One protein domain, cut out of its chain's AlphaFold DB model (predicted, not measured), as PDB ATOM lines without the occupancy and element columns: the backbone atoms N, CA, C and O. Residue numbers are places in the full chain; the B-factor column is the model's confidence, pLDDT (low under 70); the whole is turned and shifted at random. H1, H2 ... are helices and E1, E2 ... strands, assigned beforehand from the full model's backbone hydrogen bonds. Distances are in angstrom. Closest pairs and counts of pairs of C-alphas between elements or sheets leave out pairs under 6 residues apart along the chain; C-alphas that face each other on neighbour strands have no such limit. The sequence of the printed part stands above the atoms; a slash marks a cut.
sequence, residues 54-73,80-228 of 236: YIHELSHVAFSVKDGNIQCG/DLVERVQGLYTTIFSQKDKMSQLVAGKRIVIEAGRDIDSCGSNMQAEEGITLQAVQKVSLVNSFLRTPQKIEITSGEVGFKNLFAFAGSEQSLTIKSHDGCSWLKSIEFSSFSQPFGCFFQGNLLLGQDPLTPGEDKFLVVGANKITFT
ATOM      1  N   TYR A  54      -5.891 -47.469 -24.757       65.06
ATOM      2  CA  TYR A  54      -6.749 -47.747 -25.893       65.06
ATOM      3  C   TYR A  54      -6.351 -46.814 -27.029       65.06
ATOM      4  O   TYR A  54      -6.371 -45.589 -26.913       65.06
ATOM      5  N   ILE A  55      -5.941 -47.407 -28.145       51.03
ATOM      6  CA  ILE A  55      -5.706 -46.657 -29.377       51.03
ATOM      7  C   ILE A  55      -7.058 -46.072 -29.815       51.03
ATOM      8  O   ILE A  55      -8.089 -46.703 -29.588       51.03
ATOM      9  N   HIS A  56      -7.028 -44.882 -30.428       52.44
ATOM     10  CA  HIS A  56      -8.123 -44.021 -30.922       52.44
ATOM     11  C   HIS A  56      -9.373 -44.681 -31.562       52.44
ATOM     12  O   HIS A  56     -10.315 -43.977 -31.913       52.44
ATOM     13  N   GLU A  57      -9.398 -45.997 -31.745       52.06
ATOM     14  CA  GLU A  57     -10.492 -46.772 -32.322       52.06
ATOM     15  C   GLU A  57     -11.666 -46.996 -31.357       52.06
ATOM     16  O   GLU A  57     -12.800 -47.155 -31.812       52.06
ATOM     17  N   LEU A  58     -11.440 -46.990 -30.036       56.94
ATOM     18  CA  LEU A  58     -12.528 -47.164 -29.071       56.94
ATOM     19  C   LEU A  58     -13.154 -45.823 -28.686       56.94
ATOM     20  O   LEU A  58     -12.538 -44.985 -28.035       56.94
ATOM     21  N   SER A  59     -14.430 -45.652 -29.031       71.12
ATOM     22  CA  SER A  59     -15.236 -44.508 -28.586       71.12
ATOM     23  C   SER A  59     -15.613 -44.574 -27.100       71.12
ATOM     24  O   SER A  59     -16.044 -43.581 -26.511       71.12
ATOM     25  N   HIS A  60     -15.476 -45.753 -26.496       78.38
ATOM     26  CA  HIS A  60     -15.877 -46.061 -25.134       78.38
ATOM     27  C   HIS A  60     -15.071 -47.246 -24.595       78.38
ATOM     28  O   HIS A  60     -14.590 -48.093 -25.346       78.38
ATOM     29  N   VAL A  61     -15.011 -47.342 -23.274       81.38
ATOM     30  CA  VAL A  61     -14.499 -48.494 -22.544       81.38
ATOM     31  C   VAL A  61     -15.519 -48.844 -21.479       81.38
ATOM     32  O   VAL A  61     -16.062 -47.966 -20.806       81.38
ATOM     33  N   ALA A  62     -15.786 -50.128 -21.312       81.19
ATOM     34  CA  ALA A  62     -16.533 -50.612 -20.172       81.19
ATOM     35  C   ALA A  62     -15.668 -51.601 -19.400       81.19
ATOM     36  O   ALA A  62     -14.916 -52.386 -19.986       81.19
ATOM     37  N   PHE A  63     -15.783 -51.552 -18.082       84.44
ATOM     38  CA  PHE A  63     -15.163 -52.536 -17.224       84.44
ATOM     39  C   PHE A  63     -16.125 -53.019 -16.150       84.44
ATOM     40  O   PHE A  63     -17.074 -52.326 -15.774       84.44
ATOM     41  N   SER A  64     -15.889 -54.234 -15.684       85.56
ATOM     42  CA  SER A  64     -16.585 -54.824 -14.557       85.56
ATOM     43  C   SER A  64     -15.595 -55.436 -13.586       85.56
ATOM     44  O   SER A  64     -14.510 -55.866 -13.971       85.56
ATOM     45  N   VAL A  65     -15.979 -55.467 -12.317       85.81
ATOM     46  CA  VAL A  65     -15.276 -56.223 -11.282       85.81
ATOM     47  C   VAL A  65     -16.265 -57.255 -10.779       85.81
ATOM     48  O   VAL A  65     -17.312 -56.895 -10.242       85.81
ATOM     49  N   LYS A  66     -15.971 -58.530 -11.024       85.88
ATOM     50  CA  LYS A  66     -16.850 -59.639 -10.674       85.88
ATOM     51  C   LYS A  66     -16.058 -60.783 -10.078       85.88
ATOM     52  O   LYS A  66     -15.230 -61.371 -10.770       85.88
ATOM     53  N   ASP A  67     -16.360 -61.130  -8.833       82.94
ATOM     54  CA  ASP A  67     -15.810 -62.303  -8.146       82.94
ATOM     55  C   ASP A  67     -14.267 -62.398  -8.261       82.94
ATOM     56  O   ASP A  67     -13.704 -63.457  -8.548       82.94
ATOM     57  N   GLY A  68     -13.577 -61.265  -8.097       79.50
ATOM     58  CA  GLY A  68     -12.123 -61.128  -8.208       79.50
ATOM     59  C   GLY A  68     -11.587 -60.911  -9.623       79.50
ATOM     60  O   GLY A  68     -10.400 -60.652  -9.775       79.50
ATOM     61  N   ASN A  69     -12.417 -60.986 -10.660       83.69
ATOM     62  CA  ASN A  69     -12.001 -60.760 -12.042       83.69
ATOM     63  C   ASN A  69     -12.376 -59.349 -12.507       83.69
ATOM     64  O   ASN A  69     -13.553 -58.983 -12.524       83.69
ATOM     65  N   ILE A  70     -11.380 -58.583 -12.937       85.50
ATOM     66  CA  ILE A  70     -11.545 -57.281 -13.580       85.50
ATOM     67  C   ILE A  70     -11.620 -57.522 -15.085       85.50
ATOM     68  O   ILE A  70     -10.627 -57.886 -15.711       85.50
ATOM     69  N   GLN A  71     -12.784 -57.324 -15.690       85.75
ATOM     70  CA  GLN A  71     -12.934 -57.366 -17.144       85.75
ATOM     71  C   GLN A  71     -12.916 -55.944 -17.675       85.75
ATOM     72  O   GLN A  71     -13.645 -55.110 -17.160       85.75
ATOM     73  N   CYS A  72     -12.116 -55.648 -18.692       82.50
ATOM     74  CA  CYS A  72     -12.007 -54.297 -19.235       82.50
ATOM     75  C   CYS A  72     -11.786 -54.339 -20.747       82.50
ATOM     76  O   CYS A  72     -10.897 -55.041 -21.239       82.50
ATOM     77  N   GLY A  73     -12.580 -53.573 -21.494       75.88
ATOM     78  CA  GLY A  73     -12.459 -53.468 -22.943       75.88
ATOM     79  C   GLY A  73     -13.690 -52.860 -23.606       75.88
ATOM     80  O   GLY A  73     -14.540 -52.245 -22.959       75.88
ATOM     81  N   ASP A  80     -25.171 -47.045 -31.206       86.31
ATOM     82  CA  ASP A  80     -25.638 -45.673 -30.988       86.31
ATOM     83  C   ASP A  80     -25.201 -45.084 -29.631       86.31
ATOM     84  O   ASP A  80     -25.653 -44.006 -29.244       86.31
ATOM     85  N   LEU A  81     -24.326 -45.764 -28.874       86.12
ATOM     86  CA  LEU A  81     -23.962 -45.348 -27.515       86.12
ATOM     87  C   LEU A  81     -23.470 -43.894 -27.444       86.12
ATOM     88  O   LEU A  81     -23.892 -43.144 -26.565       86.12
ATOM     89  N   VAL A  82     -22.582 -43.494 -28.358       85.44
ATOM     90  CA  VAL A  82     -22.012 -42.137 -28.369       85.44
ATOM     91  C   VAL A  82     -23.096 -41.094 -28.637       85.44
ATOM     92  O   VAL A  82     -23.149 -40.082 -27.940       85.44
ATOM     93  N   GLU A  83     -23.998 -41.357 -29.585       88.50
ATOM     94  CA  GLU A  83     -25.133 -40.480 -29.900       88.50
ATOM     95  C   GLU A  83     -26.072 -40.340 -28.693       88.50
ATOM     96  O   GLU A  83     -26.476 -39.236 -28.323       88.50
ATOM     97  N   ARG A  84     -26.342 -41.444 -27.988       90.81
ATOM     98  CA  ARG A  84     -27.136 -41.429 -26.753       90.81
ATOM     99  C   ARG A  84     -26.479 -40.598 -25.653       90.81
ATOM    100  O   ARG A  84     -27.170 -39.836 -24.977       90.81
ATOM    101  N   VAL A  85     -25.162 -40.706 -25.480       91.75
ATOM    102  CA  VAL A  85     -24.411 -39.885 -24.515       91.75
ATOM    103  C   VAL A  85     -24.436 -38.405 -24.906       91.75
ATOM    104  O   VAL A  85     -24.639 -37.558 -24.039       91.75
ATOM    105  N   GLN A  86     -24.325 -38.074 -26.195       90.88
ATOM    106  CA  GLN A  86     -24.477 -36.698 -26.688       90.88
ATOM    107  C   GLN A  86     -25.884 -36.135 -26.419       90.88
ATOM    108  O   GLN A  86     -26.027 -34.983 -25.991       90.88
ATOM    109  N   GLY A  87     -26.928 -36.947 -26.604       93.19
ATOM    110  CA  GLY A  87     -28.306 -36.585 -26.263       93.19
ATOM    111  C   GLY A  87     -28.495 -36.333 -24.762       93.19
ATOM    112  O   GLY A  87     -29.108 -35.336 -24.368       93.19
ATOM    113  N   LEU A  88     -27.908 -37.186 -23.915       94.00
ATOM    114  CA  LEU A  88     -27.897 -37.007 -22.458       94.00
ATOM    115  C   LEU A  88     -27.158 -35.731 -22.048       94.00
ATOM    116  O   LEU A  88     -27.700 -34.951 -21.263       94.00
ATOM    117  N   TYR A  89     -25.968 -35.487 -22.608       94.12
ATOM    118  CA  TYR A  89     -25.200 -34.261 -22.383       94.12
ATOM    119  C   TYR A  89     -26.054 -33.030 -22.674       94.12
ATOM    120  O   TYR A  89     -26.221 -32.179 -21.807       94.12
ATOM    121  N   THR A  90     -26.644 -32.969 -23.869       94.06
ATOM    122  CA  THR A  90     -27.467 -31.833 -24.310       94.06
ATOM    123  C   THR A  90     -28.660 -31.616 -23.382       94.06
ATOM    124  O   THR A  90     -28.934 -30.488 -22.968       94.06
ATOM    125  N   THR A  91     -29.332 -32.700 -22.991       95.38
ATOM    126  CA  THR A  91     -30.487 -32.653 -22.087       95.38
ATOM    127  C   THR A  91     -30.105 -32.094 -20.719       95.38
ATOM    128  O   THR A  91     -30.749 -31.163 -20.239       95.38
ATOM    129  N   ILE A  92     -29.043 -32.613 -20.098       94.62
ATOM    130  CA  ILE A  92     -28.604 -32.179 -18.763       94.62
ATOM    131  C   ILE A  92     -28.025 -30.761 -18.828       94.62
ATOM    132  O   ILE A  92     -28.354 -29.916 -17.999       94.62
ATOM    133  N   PHE A  93     -27.229 -30.454 -19.855       93.12
ATOM    134  CA  PHE A  93     -26.631 -29.134 -20.050       93.12
ATOM    135  C   PHE A  93     -27.684 -28.039 -20.253       93.12
ATOM    136  O   PHE A  93     -27.523 -26.938 -19.733       93.12
ATOM    137  N   SER A  94     -28.805 -28.339 -20.921       94.94
ATOM    138  CA  SER A  94     -29.931 -27.398 -21.046       94.94
ATOM    139  C   SER A  94     -30.548 -26.992 -19.698       94.94
ATOM    140  O   SER A  94     -31.237 -25.979 -19.607       94.94
ATOM    141  N   GLN A  95     -30.283 -27.759 -18.637       93.88
ATOM    142  CA  GLN A  95     -30.770 -27.511 -17.283       93.88
ATOM    143  C   GLN A  95     -29.697 -26.907 -16.366       93.88
ATOM    144  O   GLN A  95     -29.960 -26.741 -15.177       93.88
ATOM    145  N   LYS A  96     -28.519 -26.530 -16.889       89.81
ATOM    146  CA  LYS A  96     -27.374 -26.037 -16.095       89.81
ATOM    147  C   LYS A  96     -27.687 -24.853 -15.174       89.81
ATOM    148  O   LYS A  96     -27.014 -24.664 -14.166       89.81
ATOM    149  N   ASP A  97     -28.692 -24.052 -15.515       89.31
ATOM    150  CA  ASP A  97     -29.090 -22.876 -14.732       89.31
ATOM    151  C   ASP A  97     -29.998 -23.241 -13.546       89.31
ATOM    152  O   ASP A  97     -30.219 -22.429 -12.656       89.31
ATOM    153  N   LYS A  98     -30.501 -24.481 -13.510       92.69
ATOM    154  CA  LYS A  98     -31.249 -25.066 -12.386       92.69
ATOM    155  C   LYS A  98     -30.365 -25.933 -11.482       92.69
ATOM    156  O   LYS A  98     -30.853 -26.474 -10.496       92.69
ATOM    157  N   MET A  99     -29.094 -26.102 -11.846       95.12
ATOM    158  CA  MET A  99     -28.110 -26.902 -11.120       95.12
ATOM    159  C   MET A  99     -27.457 -26.076 -10.008       95.12
ATOM    160  O   MET A  99     -27.321 -24.858 -10.126       95.12
ATOM    161  N   SER A 100     -26.991 -26.737  -8.948       95.12
ATOM    162  CA  SER A 100     -26.135 -26.103  -7.946       95.12
ATOM    163  C   SER A 100     -24.808 -25.705  -8.591       95.12
ATOM    164  O   SER A 100     -24.078 -26.560  -9.093       95.12
ATOM    165  N   GLN A 101     -24.501 -24.408  -8.599       96.06
ATOM    166  CA  GLN A 101     -23.274 -23.882  -9.192       96.06
ATOM    167  C   GLN A 101     -22.219 -23.635  -8.119       96.06
ATOM    168  O   GLN A 101     -22.447 -22.885  -7.172       96.06
ATOM    169  N   LEU A 102     -21.053 -24.259  -8.285       96.12
ATOM    170  CA  LEU A 102     -19.862 -23.975  -7.493       96.12
ATOM    171  C   LEU A 102     -18.784 -23.500  -8.460       96.12
ATOM    172  O   LEU A 102     -18.333 -24.268  -9.305       96.12
ATOM    173  N   VAL A 103     -18.382 -22.239  -8.339       96.06
ATOM    174  CA  VAL A 103     -17.332 -21.650  -9.173       96.06
ATOM    175  C   VAL A 103     -16.248 -21.100  -8.262       96.06
ATOM    176  O   VAL A 103     -16.531 -20.279  -7.389       96.06
ATOM    177  N   ALA A 104     -15.012 -21.551  -8.451       94.38
ATOM    178  CA  ALA A 104     -13.868 -21.106  -7.667       94.38
ATOM    179  C   ALA A 104     -12.709 -20.699  -8.580       94.38
ATOM    180  O   ALA A 104     -12.298 -21.465  -9.446       94.38
ATOM    181  N   GLY A 105     -12.102 -19.540  -8.316       93.19
ATOM    182  CA  GLY A 105     -10.931 -19.056  -9.066       93.19
ATOM    183  C   GLY A 105      -9.645 -19.858  -8.834       93.19
ATOM    184  O   GLY A 105      -8.595 -19.485  -9.327       93.19
ATOM    185  N   LYS A 106      -9.684 -20.934  -8.038       94.50
ATOM    186  CA  LYS A 106      -8.520 -21.800  -7.818       94.50
ATOM    187  C   LYS A 106      -8.926 -23.261  -7.701       94.50
ATOM    188  O   LYS A 106      -8.780 -24.024  -8.646       94.50
ATOM    189  N   ARG A 107      -9.472 -23.667  -6.557       96.00
ATOM    190  CA  ARG A 107      -9.838 -25.063  -6.291       96.00
ATOM    191  C   ARG A 107     -11.211 -25.165  -5.653       96.00
ATOM    192  O   ARG A 107     -11.590 -24.299  -4.870       96.00
ATOM    193  N   ILE A 108     -11.911 -26.251  -5.959       97.81
ATOM    194  CA  ILE A 108     -13.079 -26.717  -5.210       97.81
ATOM    195  C   ILE A 108     -12.637 -27.935  -4.408       97.81
ATOM    196  O   ILE A 108     -12.097 -28.881  -4.975       97.81
ATOM    197  N   VAL A 109     -12.876 -27.906  -3.101       97.75
ATOM    198  CA  VAL A 109     -12.649 -29.042  -2.203       97.75
ATOM    199  C   VAL A 109     -13.942 -29.284  -1.440       97.75
ATOM    200  O   VAL A 109     -14.457 -28.369  -0.797       97.75
ATOM    201  N   ILE A 110     -14.482 -30.495  -1.545       97.75
ATOM    202  CA  ILE A 110     -15.640 -30.946  -0.775       97.75
ATOM    203  C   ILE A 110     -15.213 -32.182   0.002       97.75
ATOM    204  O   ILE A 110     -14.880 -33.207  -0.589       97.75
ATOM    205  N   GLU A 111     -15.245 -32.068   1.323       97.00
ATOM    206  CA  GLU A 111     -14.891 -33.133   2.255       97.00
ATOM    207  C   GLU A 111     -16.100 -33.454   3.128       97.00
ATOM    208  O   GLU A 111     -16.708 -32.563   3.725       97.00
ATOM    209  N   ALA A 112     -16.449 -34.734   3.212       96.25
ATOM    210  CA  ALA A 112     -17.477 -35.224   4.112       96.25
ATOM    211  C   ALA A 112     -16.936 -36.387   4.941       96.25
ATOM    212  O   ALA A 112     -16.243 -37.267   4.434       96.25
ATOM    213  N   GLY A 113     -17.301 -36.431   6.223       94.00
ATOM    214  CA  GLY A 113     -16.850 -37.501   7.116       94.00
ATOM    215  C   GLY A 113     -17.339 -38.893   6.706       94.00
ATOM    216  O   GLY A 113     -16.709 -39.884   7.057       94.00
ATOM    217  N   ARG A 114     -18.444 -38.981   5.954       95.19
ATOM    218  CA  ARG A 114     -19.031 -40.255   5.536       95.19
ATOM    219  C   ARG A 114     -19.327 -40.295   4.042       95.19
ATOM    220  O   ARG A 114     -18.632 -41.011   3.331       95.19
ATOM    221  N   ASP A 115     -20.287 -39.495   3.587       97.69
ATOM    222  CA  ASP A 115     -20.819 -39.562   2.224       97.69
ATOM    223  C   ASP A 115     -20.888 -38.172   1.579       97.69
ATOM    224  O   ASP A 115     -21.185 -37.179   2.246       97.69
ATOM    225  N   ILE A 116     -20.651 -38.111   0.269       98.31
ATOM    226  CA  ILE A 116     -20.987 -36.974  -0.594       98.31
ATOM    227  C   ILE A 116     -22.054 -37.446  -1.575       98.31
ATOM    228  O   ILE A 116     -21.767 -38.260  -2.450       98.31
ATOM    229  N   ASP A 117     -23.246 -36.864  -1.487       97.62
ATOM    230  CA  ASP A 117     -24.309 -37.032  -2.476       97.62
ATOM    231  C   ASP A 117     -24.544 -35.706  -3.200       97.62
ATOM    232  O   ASP A 117     -24.947 -34.707  -2.606       97.62
ATOM    233  N   SER A 118     -24.270 -35.683  -4.502       95.75
ATOM    234  CA  SER A 118     -24.333 -34.475  -5.321       95.75
ATOM    235  C   SER A 118     -25.209 -34.714  -6.543       95.75
ATOM    236  O   SER A 118     -24.850 -35.469  -7.449       95.75
ATOM    237  N   CYS A 119     -26.375 -34.069  -6.570       95.62
ATOM    238  CA  CYS A 119     -27.366 -34.218  -7.630       95.62
ATOM    239  C   CYS A 119     -27.576 -32.889  -8.351       95.62
ATOM    240  O   CYS A 119     -28.010 -31.915  -7.742       95.62
ATOM    241  N   GLY A 120     -27.325 -32.866  -9.658       94.69
ATOM    242  CA  GLY A 120     -27.482 -31.667 -10.465       94.69
ATOM    243  C   GLY A 120     -26.452 -30.602 -10.102       94.69
ATOM    244  O   GLY A 120     -26.833 -29.466  -9.839       94.69
ATOM    245  N   SER A 121     -25.163 -30.951 -10.084       96.19
ATOM    246  CA  SER A 121     -24.088 -30.024  -9.705       96.19
ATOM    247  C   SER A 121     -23.229 -29.613 -10.889       96.19
ATOM    248  O   SER A 121     -22.800 -30.453 -11.677       96.19
ATOM    249  N   ASN A 122     -22.959 -28.316 -11.015       96.75
ATOM    250  CA  ASN A 122     -22.057 -27.752 -12.012       96.75
ATOM    251  C   ASN A 122     -20.878 -27.087 -11.294       96.75
ATOM    252  O   ASN A 122     -20.991 -25.964 -10.797       96.75
ATOM    253  N   MET A 123     -19.770 -27.817 -11.198       97.06
ATOM    254  CA  MET A 123     -18.562 -27.397 -10.492       97.06
ATOM    255  C   MET A 123     -17.503 -26.943 -11.493       97.06
ATOM    256  O   MET A 123     -17.143 -27.695 -12.402       97.06
ATOM    257  N   GLN A 124     -16.978 -25.736 -11.301       95.88
ATOM    258  CA  GLN A 124     -15.933 -25.159 -12.134       95.88
ATOM    259  C   GLN A 124     -14.808 -24.568 -11.281       95.88
ATOM    260  O   GLN A 124     -15.042 -23.710 -10.431       95.88
ATOM    261  N   ALA A 125     -13.579 -25.006 -11.536       95.25
ATOM    262  CA  ALA A 125     -12.379 -24.513 -10.869       95.25
ATOM    263  C   ALA A 125     -11.255 -24.246 -11.879       95.25
ATOM    264  O   ALA A 125     -11.193 -24.897 -12.919       95.25
ATOM    265  N   GLU A 126     -10.358 -23.304 -11.580       92.75
ATOM    266  CA  GLU A 126      -9.213 -22.989 -12.454       92.75
ATOM    267  C   GLU A 126      -8.043 -23.974 -12.324       92.75
ATOM    268  O   GLU A 126      -7.272 -24.134 -13.262       92.75
ATOM    269  N   GLU A 127      -7.900 -24.651 -11.187       90.94
ATOM    270  CA  GLU A 127      -6.826 -25.619 -10.957       90.94
ATOM    271  C   GLU A 127      -7.369 -27.024 -10.725       90.94
ATOM    272  O   GLU A 127      -6.971 -27.970 -11.397       90.94
ATOM    273  N   GLY A 128      -8.310 -27.211  -9.801       93.12
ATOM    274  CA  GLY A 128      -8.676 -28.570  -9.415       93.12
ATOM    275  C   GLY A 128      -9.987 -28.703  -8.675       93.12
ATOM    276  O   GLY A 128     -10.474 -27.761  -8.045       93.12
ATOM    277  N   ILE A 129     -10.542 -29.907  -8.758       96.69
ATOM    278  CA  ILE A 129     -11.741 -30.312  -8.032       96.69
ATOM    279  C   ILE A 129     -11.403 -31.581  -7.254       96.69
ATOM    280  O   ILE A 129     -11.043 -32.593  -7.853       96.69
ATOM    281  N   THR A 130     -11.544 -31.521  -5.933       97.31
ATOM    282  CA  THR A 130     -11.339 -32.655  -5.030       97.31
ATOM    283  C   THR A 130     -12.635 -32.956  -4.294       97.31
ATOM    284  O   THR A 130     -13.205 -32.076  -3.647       97.31
ATOM    285  N   LEU A 131     -13.096 -34.202  -4.385       97.94
ATOM    286  CA  LEU A 131     -14.230 -34.724  -3.627       97.94
ATOM    287  C   LEU A 131     -13.741 -35.872  -2.750       97.94
ATOM    288  O   LEU A 131     -13.184 -36.839  -3.267       97.94
ATOM    289  N   GLN A 132     -13.949 -35.788  -1.442       97.19
ATOM    290  CA  GLN A 132     -13.470 -36.799  -0.507       97.19
ATOM    291  C   GLN A 132     -14.547 -37.182   0.500       97.19
ATOM    292  O   GLN A 132     -15.070 -36.345   1.232       97.19
ATOM    293  N   ALA A 133     -14.838 -38.478   0.555       95.19
ATOM    294  CA  ALA A 133     -15.740 -39.059   1.534       95.19
ATOM    295  C   ALA A 133     -15.242 -40.447   1.929       95.19
ATOM    296  O   ALA A 133     -14.760 -41.183   1.072       95.19
ATOM    297  N   VAL A 134     -15.366 -40.830   3.200       92.25
ATOM    298  CA  VAL A 134     -14.857 -42.130   3.674       92.25
ATOM    299  C   VAL A 134     -15.586 -43.297   3.009       92.25
ATOM    300  O   VAL A 134     -14.947 -44.228   2.526       92.25
ATOM    301  N   GLN A 135     -16.917 -43.247   2.983       92.38
ATOM    302  CA  GLN A 135     -17.746 -44.336   2.489       92.38
ATOM    303  C   GLN A 135     -18.099 -44.139   1.020       92.38
ATOM    304  O   GLN A 135     -17.738 -45.004   0.227       92.38
ATOM    305  N   LYS A 136     -18.769 -43.043   0.649       95.25
ATOM    306  CA  LYS A 136     -19.329 -42.916  -0.702       95.25
ATOM    307  C   LYS A 136     -19.217 -41.526  -1.306       95.25
ATOM    308  O   LYS A 136     -19.521 -40.527  -0.663       95.25
ATOM    309  N   VAL A 137     -18.906 -41.474  -2.600       97.88
ATOM    310  CA  VAL A 137     -19.139 -40.300  -3.447       97.88
ATOM    311  C   VAL A 137     -20.124 -40.662  -4.558       97.88
ATOM    312  O   VAL A 137     -19.807 -41.438  -5.462       97.88
ATOM    313  N   SER A 138     -21.319 -40.072  -4.520       98.12
ATOM    314  CA  SER A 138     -22.325 -40.197  -5.570       98.12
ATOM    315  C   SER A 138     -22.532 -38.891  -6.325       98.12
ATOM    316  O   SER A 138     -22.799 -37.843  -5.739       98.12
ATOM    317  N   LEU A 139     -22.433 -38.967  -7.654       98.06
ATOM    318  CA  LEU A 139     -22.649 -37.840  -8.558       98.06
ATOM    319  C   LEU A 139     -23.755 -38.191  -9.555       98.06
ATOM    320  O   LEU A 139     -23.627 -39.140 -10.332       98.06
ATOM    321  N   VAL A 140     -24.833 -37.408  -9.560       97.62
ATOM    322  CA  VAL A 140     -25.988 -37.600 -10.444       97.62
ATOM    323  C   VAL A 140     -26.191 -36.361 -11.303       97.62
ATOM    324  O   VAL A 140     -26.434 -35.283 -10.771       97.62
ATOM    325  N   ASN A 141     -26.164 -36.522 -12.627       96.88
ATOM    326  CA  ASN A 141     -26.339 -35.455 -13.612       96.88
ATOM    327  C   ASN A 141     -25.429 -34.255 -13.313       96.88
ATOM    328  O   ASN A 141     -25.912 -33.141 -13.120       96.88
ATOM    329  N   SER A 142     -24.123 -34.498 -13.231       96.62
ATOM    330  CA  SER A 142     -23.156 -33.516 -12.734       96.62
ATOM    331  C   SER A 142     -22.083 -33.190 -13.766       96.62
ATOM    332  O   SER A 142     -21.648 -34.053 -14.532       96.62
ATOM    333  N   PHE A 143     -21.632 -31.938 -13.746       95.44
ATOM    334  CA  PHE A 143     -20.503 -31.430 -14.514       95.44
ATOM    335  C   PHE A 143     -19.363 -31.065 -13.571       95.44
ATOM    336  O   PHE A 143     -19.555 -30.268 -12.652       95.44
ATOM    337  N   LEU A 144     -18.173 -31.600 -13.832       95.31
ATOM    338  CA  LEU A 144     -16.932 -31.197 -13.173       95.31
ATOM    339  C   LEU A 144     -15.998 -30.610 -14.230       95.31
ATOM    340  O   LEU A 144     -15.693 -31.283 -15.214       95.31
ATOM    341  N   ARG A 145     -15.578 -29.354 -14.066       93.12
ATOM    342  CA  ARG A 145     -14.794 -28.615 -15.064       93.12
ATOM    343  C   ARG A 145     -13.567 -27.974 -14.434       93.12
ATOM    344  O   ARG A 145     -13.682 -27.115 -13.568       93.12
ATOM    345  N   THR A 146     -12.395 -28.360 -14.907       91.69
ATOM    346  CA  THR A 146     -11.119 -27.742 -14.547       91.69
ATOM    347  C   THR A 146     -10.108 -27.953 -15.671       91.69
ATOM    348  O   THR A 146     -10.159 -28.976 -16.339       91.69
ATOM    349  N   PRO A 147      -9.179 -27.029 -15.937       87.50
ATOM    350  CA  PRO A 147      -8.120 -27.264 -16.908       87.50
ATOM    351  C   PRO A 147      -6.986 -28.162 -16.379       87.50
ATOM    352  O   PRO A 147      -6.099 -28.488 -17.162       87.50
ATOM    353  N   GLN A 148      -6.983 -28.585 -15.107       88.38
ATOM    354  CA  GLN A 148      -5.954 -29.503 -14.587       88.38
ATOM    355  C   GLN A 148      -6.555 -30.843 -14.152       88.38
ATOM    356  O   GLN A 148      -6.762 -31.700 -15.005       88.38
ATOM    357  N   LYS A 149      -6.845 -31.044 -12.860       89.00
ATOM    358  CA  LYS A 149      -7.113 -32.382 -12.307       89.00
ATOM    359  C   LYS A 149      -8.419 -32.474 -11.527       89.00
ATOM    360  O   LYS A 149      -8.753 -31.583 -10.743       89.00
ATOM    361  N   ILE A 150      -9.114 -33.596 -11.698       94.50
ATOM    362  CA  ILE A 150     -10.251 -34.000 -10.867       94.50
ATOM    363  C   ILE A 150      -9.836 -35.214 -10.035       94.50
ATOM    364  O   ILE A 150      -9.370 -36.216 -10.577       94.50
ATOM    365  N   GLU A 151     -10.022 -35.140  -8.723       95.62
ATOM    366  CA  GLU A 151      -9.739 -36.239  -7.800       95.62
ATOM    367  C   GLU A 151     -10.972 -36.572  -6.965       95.62
ATOM    368  O   GLU A 151     -11.605 -35.693  -6.379       95.62
ATOM    369  N   ILE A 152     -11.307 -37.857  -6.903       96.75
ATOM    370  CA  ILE A 152     -12.406 -38.383  -6.096       96.75
ATOM    371  C   ILE A 152     -11.835 -39.466  -5.192       96.75
ATOM    372  O   ILE A 152     -11.371 -40.482  -5.694       96.75
ATOM    373  N   THR A 153     -11.873 -39.274  -3.877       95.75
ATOM    374  CA  THR A 153     -11.398 -40.261  -2.898       95.75
ATOM    375  C   THR A 153     -12.585 -40.863  -2.161       95.75
ATOM    376  O   THR A 153     -13.322 -40.128  -1.499       95.75
ATOM    377  N   SER A 154     -12.780 -42.182  -2.267       94.19
ATOM    378  CA  SER A 154     -13.858 -42.876  -1.556       94.19
ATOM    379  C   SER A 154     -13.685 -44.391  -1.418       94.19
ATOM    380  O   SER A 154     -12.834 -44.990  -2.072       94.19
ATOM    381  N   GLY A 155     -14.498 -45.010  -0.557       91.44
ATOM    382  CA  GLY A 155     -14.701 -46.462  -0.508       91.44
ATOM    383  C   GLY A 155     -15.700 -46.963  -1.561       91.44
ATOM    384  O   GLY A 155     -15.651 -48.118  -1.961       91.44
ATOM    385  N   GLU A 156     -16.573 -46.097  -2.063       92.25
ATOM    386  CA  GLU A 156     -17.532 -46.381  -3.126       92.25
ATOM    387  C   GLU A 156     -17.688 -45.140  -4.001       92.25
ATOM    388  O   GLU A 156     -17.825 -44.018  -3.510       92.25
ATOM    389  N   VAL A 157     -17.740 -45.338  -5.315       95.06
ATOM    390  CA  VAL A 157     -18.201 -44.301  -6.241       95.06
ATOM    391  C   VAL A 157     -19.450 -44.765  -6.969       95.06
ATOM    392  O   VAL A 157     -19.533 -45.911  -7.404       95.06
ATOM    393  N   GLY A 158     -20.412 -43.860  -7.123       96.69
ATOM    394  CA  GLY A 158     -21.642 -44.111  -7.869       96.69
ATOM    395  C   GLY A 158     -21.979 -42.940  -8.776       96.69
ATOM    396  O   GLY A 158     -22.433 -41.894  -8.306       96.69
ATOM    397  N   PHE A 159     -21.770 -43.105 -10.078       97.44
ATOM    398  CA  PHE A 159     -21.998 -42.059 -11.067       97.44
ATOM    399  C   PHE A 159     -23.203 -42.380 -11.937       97.44
ATOM    400  O   PHE A 159     -23.291 -43.429 -12.577       97.44
ATOM    401  N   LYS A 160     -24.123 -41.423 -12.010       96.62
ATOM    402  CA  LYS A 160     -25.268 -41.449 -12.913       96.62
ATOM    403  C   LYS A 160     -25.209 -40.204 -13.781       96.62
ATOM    404  O   LYS A 160     -25.716 -39.159 -13.390       96.62
ATOM    405  N   ASN A 161     -24.591 -40.327 -14.951       94.75
ATOM    406  CA  ASN A 161     -24.336 -39.225 -15.878       94.75
ATOM    407  C   ASN A 161     -23.392 -38.157 -15.305       94.75
ATOM    408  O   ASN A 161     -23.763 -36.992 -15.148       94.75
ATOM    409  N   LEU A 162     -22.166 -38.567 -14.987       96.06
ATOM    410  CA  LEU A 162     -21.089 -37.630 -14.694       96.06
ATOM    411  C   LEU A 162     -20.393 -37.239 -15.997       96.06
ATOM    412  O   LEU A 162     -19.937 -38.109 -16.735       96.06
ATOM    413  N   PHE A 163     -20.261 -35.940 -16.241       94.00
ATOM    414  CA  PHE A 163     -19.437 -35.395 -17.313       94.00
ATOM    415  C   PHE A 163     -18.253 -34.640 -16.710       94.00
ATOM    416  O   PHE A 163     -18.430 -33.639 -16.009       94.00
ATOM    417  N   ALA A 164     -17.043 -35.114 -16.988       92.44
ATOM    418  CA  ALA A 164     -15.808 -34.520 -16.500       92.44
ATOM    419  C   ALA A 164     -15.028 -33.864 -17.644       92.44
ATOM    420  O   ALA A 164     -14.812 -34.455 -18.703       92.44
ATOM    421  N   PHE A 165     -14.572 -32.643 -17.396       88.50
ATOM    422  CA  PHE A 165     -13.732 -31.859 -18.286       88.50
ATOM    423  C   PHE A 165     -12.483 -31.498 -17.496       88.50
ATOM    424  O   PHE A 165     -12.529 -30.606 -16.652       88.50
ATOM    425  N   ALA A 166     -11.403 -32.224 -17.747       76.44
ATOM    426  CA  ALA A 166     -10.064 -31.897 -17.277       76.44
ATOM    427  C   ALA A 166      -9.287 -31.290 -18.477       76.44
ATOM    428  O   ALA A 166      -9.607 -31.639 -19.609       76.44
ATOM    429  N   GLY A 167      -8.362 -30.339 -18.306       66.50
ATOM    430  CA  GLY A 167      -7.537 -29.763 -19.403       66.50
ATOM    431  C   GLY A 167      -6.249 -30.562 -19.627       66.50
ATOM    432  O   GLY A 167      -6.171 -31.642 -19.085       66.50
ATOM    433  N   SER A 168      -5.289 -30.087 -20.435       53.78
ATOM    434  CA  SER A 168      -4.244 -30.815 -21.219       53.78
ATOM    435  C   SER A 168      -3.674 -32.182 -20.768       53.78
ATOM    436  O   SER A 168      -3.230 -32.923 -21.635       53.78
ATOM    437  N   GLU A 169      -3.746 -32.569 -19.495       57.16
ATOM    438  CA  GLU A 169      -3.476 -33.932 -18.988       57.16
ATOM    439  C   GLU A 169      -4.759 -34.749 -18.700       57.16
ATOM    440  O   GLU A 169      -4.725 -35.755 -18.002       57.16
ATOM    441  N   GLN A 170      -5.893 -34.287 -19.236       65.69
ATOM    442  CA  GLN A 170      -7.286 -34.508 -18.838       65.69
ATOM    443  C   GLN A 170      -7.525 -35.741 -17.966       65.69
ATOM    444  O   GLN A 170      -7.990 -36.751 -18.486       65.69
ATOM    445  N   SER A 171      -7.220 -35.669 -16.665       82.69
ATOM    446  CA  SER A 171      -7.376 -36.829 -15.796       82.69
ATOM    447  C   SER A 171      -8.429 -36.659 -14.714       82.69
ATOM    448  O   SER A 171      -8.524 -35.644 -14.015       82.69
ATOM    449  N   LEU A 172      -9.260 -37.693 -14.615       92.31
ATOM    450  CA  LEU A 172     -10.081 -37.961 -13.451       92.31
ATOM    451  C   LEU A 172      -9.442 -39.147 -12.741       92.31
ATOM    452  O   LEU A 172      -9.336 -40.235 -13.308       92.31
ATOM    453  N   THR A 173      -9.013 -38.937 -11.503       93.69
ATOM    454  CA  THR A 173      -8.493 -40.007 -10.655       93.69
ATOM    455  C   THR A 173      -9.518 -40.358  -9.590       93.69
ATOM    456  O   THR A 173      -9.905 -39.509  -8.788       93.69
ATOM    457  N   ILE A 174      -9.915 -41.623  -9.546       94.19
ATOM    458  CA  ILE A 174     -10.672 -42.204  -8.443       94.19
ATOM    459  C   ILE A 174      -9.674 -42.902  -7.529       94.19
ATOM    460  O   ILE A 174      -8.986 -43.823  -7.957       94.19
ATOM    461  N   LYS A 175      -9.564 -42.457  -6.285       93.25
ATOM    462  CA  LYS A 175      -8.692 -43.019  -5.260       93.25
ATOM    463  C   LYS A 175      -9.523 -43.782  -4.245       93.25
ATOM    464  O   LYS A 175     -10.584 -43.337  -3.817       93.25
ATOM    465  N   SER A 176      -8.993 -44.918  -3.836       88.81
ATOM    466  CA  SER A 176      -9.487 -45.642  -2.677       88.81
ATOM    467  C   SER A 176      -9.138 -44.886  -1.387       88.81
ATOM    468  O   SER A 176      -8.075 -44.264  -1.314       88.81
ATOM    469  N   HIS A 177      -9.996 -44.947  -0.369       83.88
ATOM    470  CA  HIS A 177      -9.610 -44.531   0.985       83.88
ATOM    471  C   HIS A 177      -8.621 -45.544   1.602       83.88
ATOM    472  O   HIS A 177      -8.550 -46.700   1.173       83.88
ATOM    473  N   ASP A 178      -7.887 -45.152   2.647       70.44
ATOM    474  CA  ASP A 178      -6.814 -45.961   3.251       70.44
ATOM    475  C   ASP A 178      -7.258 -47.369   3.695       70.44
ATOM    476  O   ASP A 178      -6.463 -48.299   3.633       70.44
ATOM    477  N   GLY A 179      -8.545 -47.573   4.002       65.44
ATOM    478  CA  GLY A 179      -9.111 -48.870   4.401       65.44
ATOM    479  C   GLY A 179      -9.403 -49.873   3.271       65.44
ATOM    480  O   GLY A 179      -9.839 -50.983   3.556       65.44
ATOM    481  N   CYS A 180      -9.204 -49.516   2.000       69.94
ATOM    482  CA  CYS A 180      -9.445 -50.428   0.872       69.94
ATOM    483  C   CYS A 180      -8.267 -51.398   0.693       69.94
ATOM    484  O   CYS A 180      -7.123 -50.973   0.814       69.94
ATOM    485  N   SER A 181      -8.501 -52.670   0.369       68.00
ATOM    486  CA  SER A 181      -7.461 -53.715   0.451       68.00
ATOM    487  C   SER A 181      -6.742 -54.060  -0.860       68.00
ATOM    488  O   SER A 181      -5.728 -54.757  -0.829       68.00
ATOM    489  N   TRP A 182      -7.252 -53.616  -2.016       74.81
ATOM    490  CA  TRP A 182      -6.811 -54.138  -3.320       74.81
ATOM    491  C   TRP A 182      -6.471 -53.061  -4.351       74.81
ATOM    492  O   TRP A 182      -5.419 -53.125  -4.984       74.81
ATOM    493  N   LEU A 183      -7.331 -52.058  -4.523       83.12
ATOM    494  CA  LEU A 183      -7.142 -50.984  -5.492       83.12
ATOM    495  C   LEU A 183      -6.707 -49.722  -4.762       83.12
ATOM    496  O   LEU A 183      -7.325 -49.354  -3.773       83.12
ATOM    497  N   LYS A 184      -5.660 -49.056  -5.249       86.56
ATOM    498  CA  LYS A 184      -5.213 -47.742  -4.776       86.56
ATOM    499  C   LYS A 184      -5.912 -46.629  -5.546       86.56
ATOM    500  O   LYS A 184      -6.432 -45.691  -4.937       86.56
ATOM    501  N   SER A 185      -5.931 -46.733  -6.873       90.38
ATOM    502  CA  SER A 185      -6.569 -45.747  -7.743       90.38
ATOM    503  C   SER A 185      -6.911 -46.283  -9.129       90.38
ATOM    504  O   SER A 185      -6.298 -47.235  -9.605       90.38
ATOM    505  N   ILE A 186      -7.853 -45.609  -9.790       90.31
ATOM    506  CA  ILE A 186      -8.083 -45.674 -11.232       90.31
ATOM    507  C   ILE A 186      -7.929 -44.264 -11.793       90.31
ATOM    508  O   ILE A 186      -8.580 -43.333 -11.318       90.31
ATOM    509  N   GLU A 187      -7.092 -44.101 -12.804       90.88
ATOM    510  CA  GLU A 187      -6.953 -42.857 -13.550       90.88
ATOM    511  C   GLU A 187      -7.507 -43.024 -14.962       90.88
ATOM    512  O   GLU A 187      -7.117 -43.933 -15.691       90.88
ATOM    513  N   PHE A 188      -8.403 -42.122 -15.351       88.25
ATOM    514  CA  PHE A 188      -8.916 -42.002 -16.711       88.25
ATOM    515  C   PHE A 188      -8.276 -40.780 -17.343       88.25
ATOM    516  O   PHE A 188      -8.434 -39.695 -16.790       88.25
ATOM    517  N   SER A 189      -7.583 -40.936 -18.469       84.19
ATOM    518  CA  SER A 189      -6.868 -39.840 -19.127       84.19
ATOM    519  C   SER A 189      -7.040 -39.814 -20.647       84.19
ATOM    520  O   SER A 189      -7.653 -40.703 -21.254       84.19
ATOM    521  N   SER A 190      -6.514 -38.746 -21.258       69.94
ATOM    522  CA  SER A 190      -6.496 -38.523 -22.707       69.94
ATOM    523  C   SER A 190      -7.901 -38.501 -23.326       69.94
ATOM    524  O   SER A 190      -8.218 -39.356 -24.154       69.94
ATOM    525  N   PHE A 191      -8.769 -37.561 -22.922       75.38
ATOM    526  CA  PHE A 191     -10.151 -37.572 -23.411       75.38
ATOM    527  C   PHE A 191     -10.306 -37.074 -24.859       75.38
ATOM    528  O   PHE A 191      -9.599 -36.173 -25.309       75.38
ATOM    529  N   SER A 192     -11.247 -37.662 -25.604       62.06
ATOM    530  CA  SER A 192     -11.379 -37.503 -27.057       62.06
ATOM    531  C   SER A 192     -12.810 -37.262 -27.546       62.06
ATOM    532  O   SER A 192     -13.253 -37.917 -28.474       62.06
ATOM    533  N   GLN A 193     -13.580 -36.338 -26.970       66.19
ATOM    534  CA  GLN A 193     -14.953 -36.053 -27.433       66.19
ATOM    535  C   GLN A 193     -15.368 -34.595 -27.142       66.19
ATOM    536  O   GLN A 193     -14.800 -33.965 -26.247       66.19
ATOM    537  N   PRO A 194     -16.382 -34.035 -27.839       62.25
ATOM    538  CA  PRO A 194     -16.808 -32.642 -27.642       62.25
ATOM    539  C   PRO A 194     -17.521 -32.377 -26.300       62.25
ATOM    540  O   PRO A 194     -17.775 -31.225 -25.958       62.25
ATOM    541  N   PHE A 195     -17.847 -33.421 -25.533       66.12
ATOM    542  CA  PHE A 195     -18.570 -33.356 -24.254       66.12
ATOM    543  C   PHE A 195     -17.713 -33.787 -23.049       66.12
ATOM    544  O   PHE A 195     -18.258 -34.119 -21.996       66.12
ATOM    545  N   GLY A 196     -16.381 -33.767 -23.184       79.88
ATOM    546  CA  GLY A 196     -15.477 -34.282 -22.154       79.88
ATOM    547  C   GLY A 196     -15.582 -35.802 -22.031       79.88
ATOM    548  O   GLY A 196     -15.955 -36.480 -22.991       79.88
ATOM    549  N   CYS A 197     -15.265 -36.339 -20.854       88.88
ATOM    550  CA  CYS A 197     -15.434 -37.756 -20.561       88.88
ATOM    551  C   CYS A 197     -16.726 -38.002 -19.780       88.88
ATOM    552  O   CYS A 197     -17.029 -37.302 -18.810       88.88
ATOM    553  N   PHE A 198     -17.489 -38.998 -20.217       92.25
ATOM    554  CA  PHE A 198     -18.715 -39.428 -19.560       92.25
ATOM    555  C   PHE A 198     -18.463 -40.681 -18.729       92.25
ATOM    556  O   PHE A 198     -17.858 -41.635 -19.220       92.25
ATOM    557  N   PHE A 199     -19.001 -40.697 -17.512       93.88
ATOM    558  CA  PHE A 199     -18.919 -41.821 -16.589       93.88
ATOM    559  C   PHE A 199     -20.305 -42.227 -16.093       93.88
ATOM    560  O   PHE A 199     -21.121 -41.386 -15.691       93.88
ATOM    561  N   GLN A 200     -20.550 -43.536 -16.066       94.69
ATOM    562  CA  GLN A 200     -21.754 -44.114 -15.486       94.69
ATOM    563  C   GLN A 200     -21.474 -45.498 -14.908       94.69
ATOM    564  O   GLN A 200     -20.958 -46.368 -15.603       94.69
ATOM    565  N   GLY A 201     -21.888 -45.731 -13.669       93.94
ATOM    566  CA  GLY A 201     -21.703 -47.012 -13.000       93.94
ATOM    567  C   GLY A 201     -21.434 -46.867 -11.514       93.94
ATOM    568  O   GLY A 201     -21.365 -45.753 -10.994       93.94
ATOM    569  N   ASN A 202     -21.267 -48.008 -10.853       92.06
ATOM    570  CA  ASN A 202     -20.846 -48.078  -9.458       92.06
ATOM    571  C   ASN A 202     -19.547 -48.872  -9.366       92.06
ATOM    572  O   ASN A 202     -19.326 -49.781 -10.168       92.06
ATOM    573  N   LEU A 203     -18.710 -48.516  -8.398       88.75
ATOM    574  CA  LEU A 203     -17.491 -49.243  -8.084       88.75
ATOM    575  C   LEU A 203     -17.265 -49.249  -6.571       88.75
ATOM    576  O   LEU A 203     -17.113 -48.189  -5.955       88.75
ATOM    577  N   LEU A 204     -17.216 -50.446  -5.993       87.50
ATOM    578  CA  LEU A 204     -17.036 -50.709  -4.569       87.50
ATOM    579  C   LEU A 204     -15.545 -50.905  -4.263       87.50
ATOM    580  O   LEU A 204     -15.037 -52.013  -4.123       87.50
ATOM    581  N   LEU A 205     -14.820 -49.791  -4.169       83.06
ATOM    582  CA  LEU A 205     -13.371 -49.753  -3.927       83.06
ATOM    583  C   LEU A 205     -12.977 -50.352  -2.566       83.06
ATOM    584  O   LEU A 205     -11.934 -50.993  -2.450       83.06
ATOM    585  N   GLY A 206     -13.800 -50.126  -1.542       75.12
ATOM    586  CA  GLY A 206     -13.570 -50.532  -0.155       75.12
ATOM    587  C   GLY A 206     -13.977 -51.960   0.168       75.12
ATOM    588  O   GLY A 206     -13.732 -52.416   1.282       75.12
ATOM    589  N   GLN A 207     -14.583 -52.670  -0.780       77.81
ATOM    590  CA  GLN A 207     -14.956 -54.065  -0.609       77.81
ATOM    591  C   GLN A 207     -13.865 -54.979  -1.172       77.81
ATOM    592  O   GLN A 207     -13.220 -54.654  -2.170       77.81
ATOM    593  N   ASP A 208     -13.657 -56.132  -0.527       78.31
ATOM    594  CA  ASP A 208     -12.793 -57.178  -1.077       78.31
ATOM    595  C   ASP A 208     -13.378 -57.625  -2.431       78.31
ATOM    596  O   ASP A 208     -14.546 -58.034  -2.465       78.31
ATOM    597  N   PRO A 209     -12.611 -57.563  -3.533       76.56
ATOM    598  CA  PRO A 209     -13.105 -57.861  -4.872       76.56
ATOM    599  C   PRO A 209     -13.510 -59.329  -5.032       76.56
ATOM    600  O   PRO A 209     -14.220 -59.653  -5.979       76.56
ATOM    601  N   LEU A 210     -13.100 -60.219  -4.119       77.88
ATOM    602  CA  LEU A 210     -13.539 -61.616  -4.057       77.88
ATOM    603  C   LEU A 210     -14.919 -61.793  -3.420       77.88
ATOM    604  O   LEU A 210     -15.465 -62.898  -3.438       77.88
ATOM    605  N   THR A 211     -15.484 -60.738  -2.838       80.19
ATOM    606  CA  THR A 211     -16.850 -60.795  -2.327       80.19
ATOM    607  C   THR A 211     -17.819 -60.948  -3.503       80.19
ATOM    608  O   THR A 211     -17.694 -60.193  -4.467       80.19
ATOM    609  N   PRO A 212     -18.797 -61.876  -3.441       79.25
ATOM    610  CA  PRO A 212     -19.741 -62.079  -4.532       79.25
ATOM    611  C   PRO A 212     -20.464 -60.791  -4.920       79.25
ATOM    612  O   PRO A 212     -21.065 -60.126  -4.072       79.25
ATOM    613  N   GLY A 213     -20.426 -60.459  -6.206       81.06
ATOM    614  CA  GLY A 213     -20.972 -59.207  -6.714       81.06
ATOM    615  C   GLY A 213     -20.461 -58.883  -8.109       81.06
ATOM    616  O   GLY A 213     -19.511 -59.491  -8.596       81.06
ATOM    617  N   GLU A 214     -21.118 -57.936  -8.772       84.62
ATOM    618  CA  GLU A 214     -20.669 -57.421 -10.060       84.62
ATOM    619  C   GLU A 214     -20.839 -55.904 -10.090       84.62
ATOM    620  O   GLU A 214     -21.957 -55.389 -10.166       84.62
ATOM    621  N   ASP A 215     -19.710 -55.206 -10.085       85.81
ATOM    622  CA  ASP A 215     -19.650 -53.785 -10.388       85.81
ATOM    623  C   ASP A 215     -19.527 -53.597 -11.896       85.81
ATOM    624  O   ASP A 215     -18.824 -54.351 -12.570       85.81
ATOM    625  N   LYS A 216     -20.206 -52.584 -12.437       87.69
ATOM    626  CA  LYS A 216     -20.133 -52.216 -13.857       87.69
ATOM    627  C   LYS A 216     -19.899 -50.735 -13.980       87.69
ATOM    628  O   LYS A 216     -20.600 -49.933 -13.357       87.69
ATOM    629  N   PHE A 217     -18.976 -50.392 -14.859       89.31
ATOM    630  CA  PHE A 217     -18.582 -49.026 -15.094       89.31
ATOM    631  C   PHE A 217     -18.386 -48.787 -16.586       89.31
ATOM    632  O   PHE A 217     -17.681 -49.524 -17.273       89.31
ATOM    633  N   LEU A 218     -19.050 -47.755 -17.092       90.19
ATOM    634  CA  LEU A 218     -18.971 -47.303 -18.467       90.19
ATOM    635  C   LEU A 218     -18.265 -45.954 -18.509       90.19
ATOM    636  O   LEU A 218     -18.633 -45.025 -17.786       90.19
ATOM    637  N   VAL A 219     -17.311 -45.853 -19.422       89.56
ATOM    638  CA  VAL A 219     -16.553 -44.645 -19.715       89.56
ATOM    639  C   VAL A 219     -16.663 -44.358 -21.206       89.56
ATOM    640  O   VAL A 219     -16.386 -45.225 -22.033       89.56
ATOM    641  N   VAL A 220     -17.065 -43.146 -21.580       88.19
ATOM    642  CA  VAL A 220     -17.098 -42.710 -22.985       88.19
ATOM    643  C   VAL A 220     -16.156 -41.531 -23.155       88.19
ATOM    644  O   VAL A 220     -16.224 -40.555 -22.407       88.19
ATOM    645  N   GLY A 221     -15.273 -41.638 -24.146       83.44
ATOM    646  CA  GLY A 221     -14.319 -40.597 -24.493       83.44
ATOM    647  C   GLY A 221     -13.008 -40.593 -23.710       83.44
ATOM    648  O   GLY A 221     -12.292 -39.626 -23.884       83.44
ATOM    649  N   ALA A 222     -12.665 -41.599 -22.890       82.75
ATOM    650  CA  ALA A 222     -11.304 -41.752 -22.347       82.75
ATOM    651  C   ALA A 222     -10.463 -42.702 -23.211       82.75
ATOM    652  O   ALA A 222     -10.942 -43.778 -23.566       82.75
ATOM    653  N   ASN A 223      -9.210 -42.334 -23.498       77.88
ATOM    654  CA  ASN A 223      -8.315 -43.142 -24.340       77.88
ATOM    655  C   ASN A 223      -7.278 -43.932 -23.528       77.88
ATOM    656  O   ASN A 223      -6.603 -44.809 -24.064       77.88
ATOM    657  N   LYS A 224      -7.122 -43.647 -22.234       82.19
ATOM    658  CA  LYS A 224      -6.230 -44.401 -21.351       82.19
ATOM    659  C   LYS A 224      -6.886 -44.607 -19.993       82.19
ATOM    660  O   LYS A 224      -7.486 -43.682 -19.445       82.19
ATOM    661  N   ILE A 225      -6.768 -45.825 -19.470       85.44
ATOM    662  CA  ILE A 225      -7.205 -46.189 -18.123       85.44
ATOM    663  C   ILE A 225      -6.040 -46.856 -17.404       85.44
ATOM    664  O   ILE A 225      -5.513 -47.868 -17.863       85.44
ATOM    665  N   THR A 226      -5.655 -46.309 -16.261       86.81
ATOM    666  CA  THR A 226      -4.569 -46.833 -15.436       86.81
ATOM    667  C   THR A 226      -5.125 -47.296 -14.099       86.81
ATOM    668  O   THR A 226      -5.673 -46.498 -13.344       86.81
ATOM    669  N   PHE A 227      -4.977 -48.583 -13.801       86.69
ATOM    670  CA  PHE A 227      -5.287 -49.169 -12.504       86.69
ATOM    671  C   PHE A 227      -4.005 -49.248 -11.680       86.69
ATOM    672  O   PHE A 227      -3.003 -49.809 -12.114       86.69
ATOM    673  N   THR A 228      -4.034 -48.726 -10.462       86.50
ATOM    674  CA  THR A 228      -2.937 -48.864  -9.504       86.50
ATOM    675  C   THR A 228      -3.425 -49.724  -8.352       86.50
ATOM    676  O   THR A 228      -4.369 -49.342  -7.662       86.50
TER     677      THR A 228
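What this domain is: This is residues 54 to 73 and 80 to 228 of the 236 residues of an uncharacterized protein of Holosporales bacterium (UniProt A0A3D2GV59). From E3 to E11 the chain is wound in stacked turns, a three-sided solenoid with parallel strands on its walls, and antiparallel strands lengthen the stack at one end. The larger sheet folds over two sides where E8 and E10 bend, the smaller one makes the remaining side, and H1 packs on the outside of the larger sheet. The 169 printed residues include fifteen named strands and one named helix, in the order E1, E2, H1, then E3 to E15, and the class is mostly strand. The smaller sheet is mixed, in the order E4, E7, E9, E11, E12, E15; the larger is branched. The whole is compact, with a radius of gyration of the C-alphas of 15.1 A and spans of 43 by 40 by 26 A.

How they stand to each other: In the larger sheet E8, residues 136 to 145, bends by 99 degrees at residue 141. On one side of it are its parallel neighbours E5, residues 115 to 119, with N 116 and O 136 2.8 A apart, and E6, residues 121 to 125, with N 123 and O 143 2.9 A apart. On the other side is parallel E10, residues 156 to 165, with N 137 and O 156 2.9 A apart; it bends by 91 degrees at residue 160. E3, residues 100 to 104, is parallel to E6, with N 102 and O 122 3.0 A apart. On the other side of E10 from E8 is its antiparallel neighbour E13, residues 197 to 203, with N 159 and O 201 2.8 A apart; E13 and E14, residues 214 to 220, are antiparallel neighbours with N 200 and O 218 3.0 A apart, E14 and E1, residues 60 to 66, are antiparallel neighbours with N 61 and O 219 2.8 A apart, and E1 and E2, residues 69 to 73, are antiparallel neighbours with N 62 and O 73 3.0 A apart. E13 and E14 form a hairpin, as do E1 and E2. In the smaller sheet E4, residues 107 to 112, E7, residues 128 to 133, E9, residues 149 to 154, and E11, residues 171 to 176, are parallel, with N 108 and O 128, N 131 and O 151, and N 152 and O 173 each 2.9 A apart. E12, residues 183 to 191, forms a hairpin with E11, N 174 and O 186 being 2.8 A apart, and E15, residues 222 to 228, is antiparallel to E12, with N 187 and O 226 2.8 A apart. The two sheets form a sandwich, two sheets face to face, their facing parts 8.5 A centre to centre. H1, residues 81 to 93, is on the larger sheet at a height of 9.2 A, across the strands, at 81 degrees to E8 on the local plane. It lies only just over E8, E10 and E13, with 3 of its C-alphas on each; its closest C-alphas to E8 are those of Ile 92 and Asn 141, 6.5 A. In H1 every O i to N i+4 pair is within hydrogen-bond range.

Where its parts are: From first to last C-alpha E12 measures 22.6 A, E10 21.3 A, E8 20.8 A and H1 18.0 A. E1 begins at C-alpha 60, (-15.877, -46.061, -25.134), and E15 ends at C-alpha 228, (-2.937, -48.864, -9.504).

The domain as a whole: The C-alphas farthest apart, those of Gly 105 and Pro 212, are 44.1 A apart. Residues 74 to 79 are not printed, and C-alphas 73 and 80 are 17.3 A apart across the cut. Of the links printed whole, none is long. Seventeen residues have pLDDT under 70, among them 54 to 58 and 192 to 195.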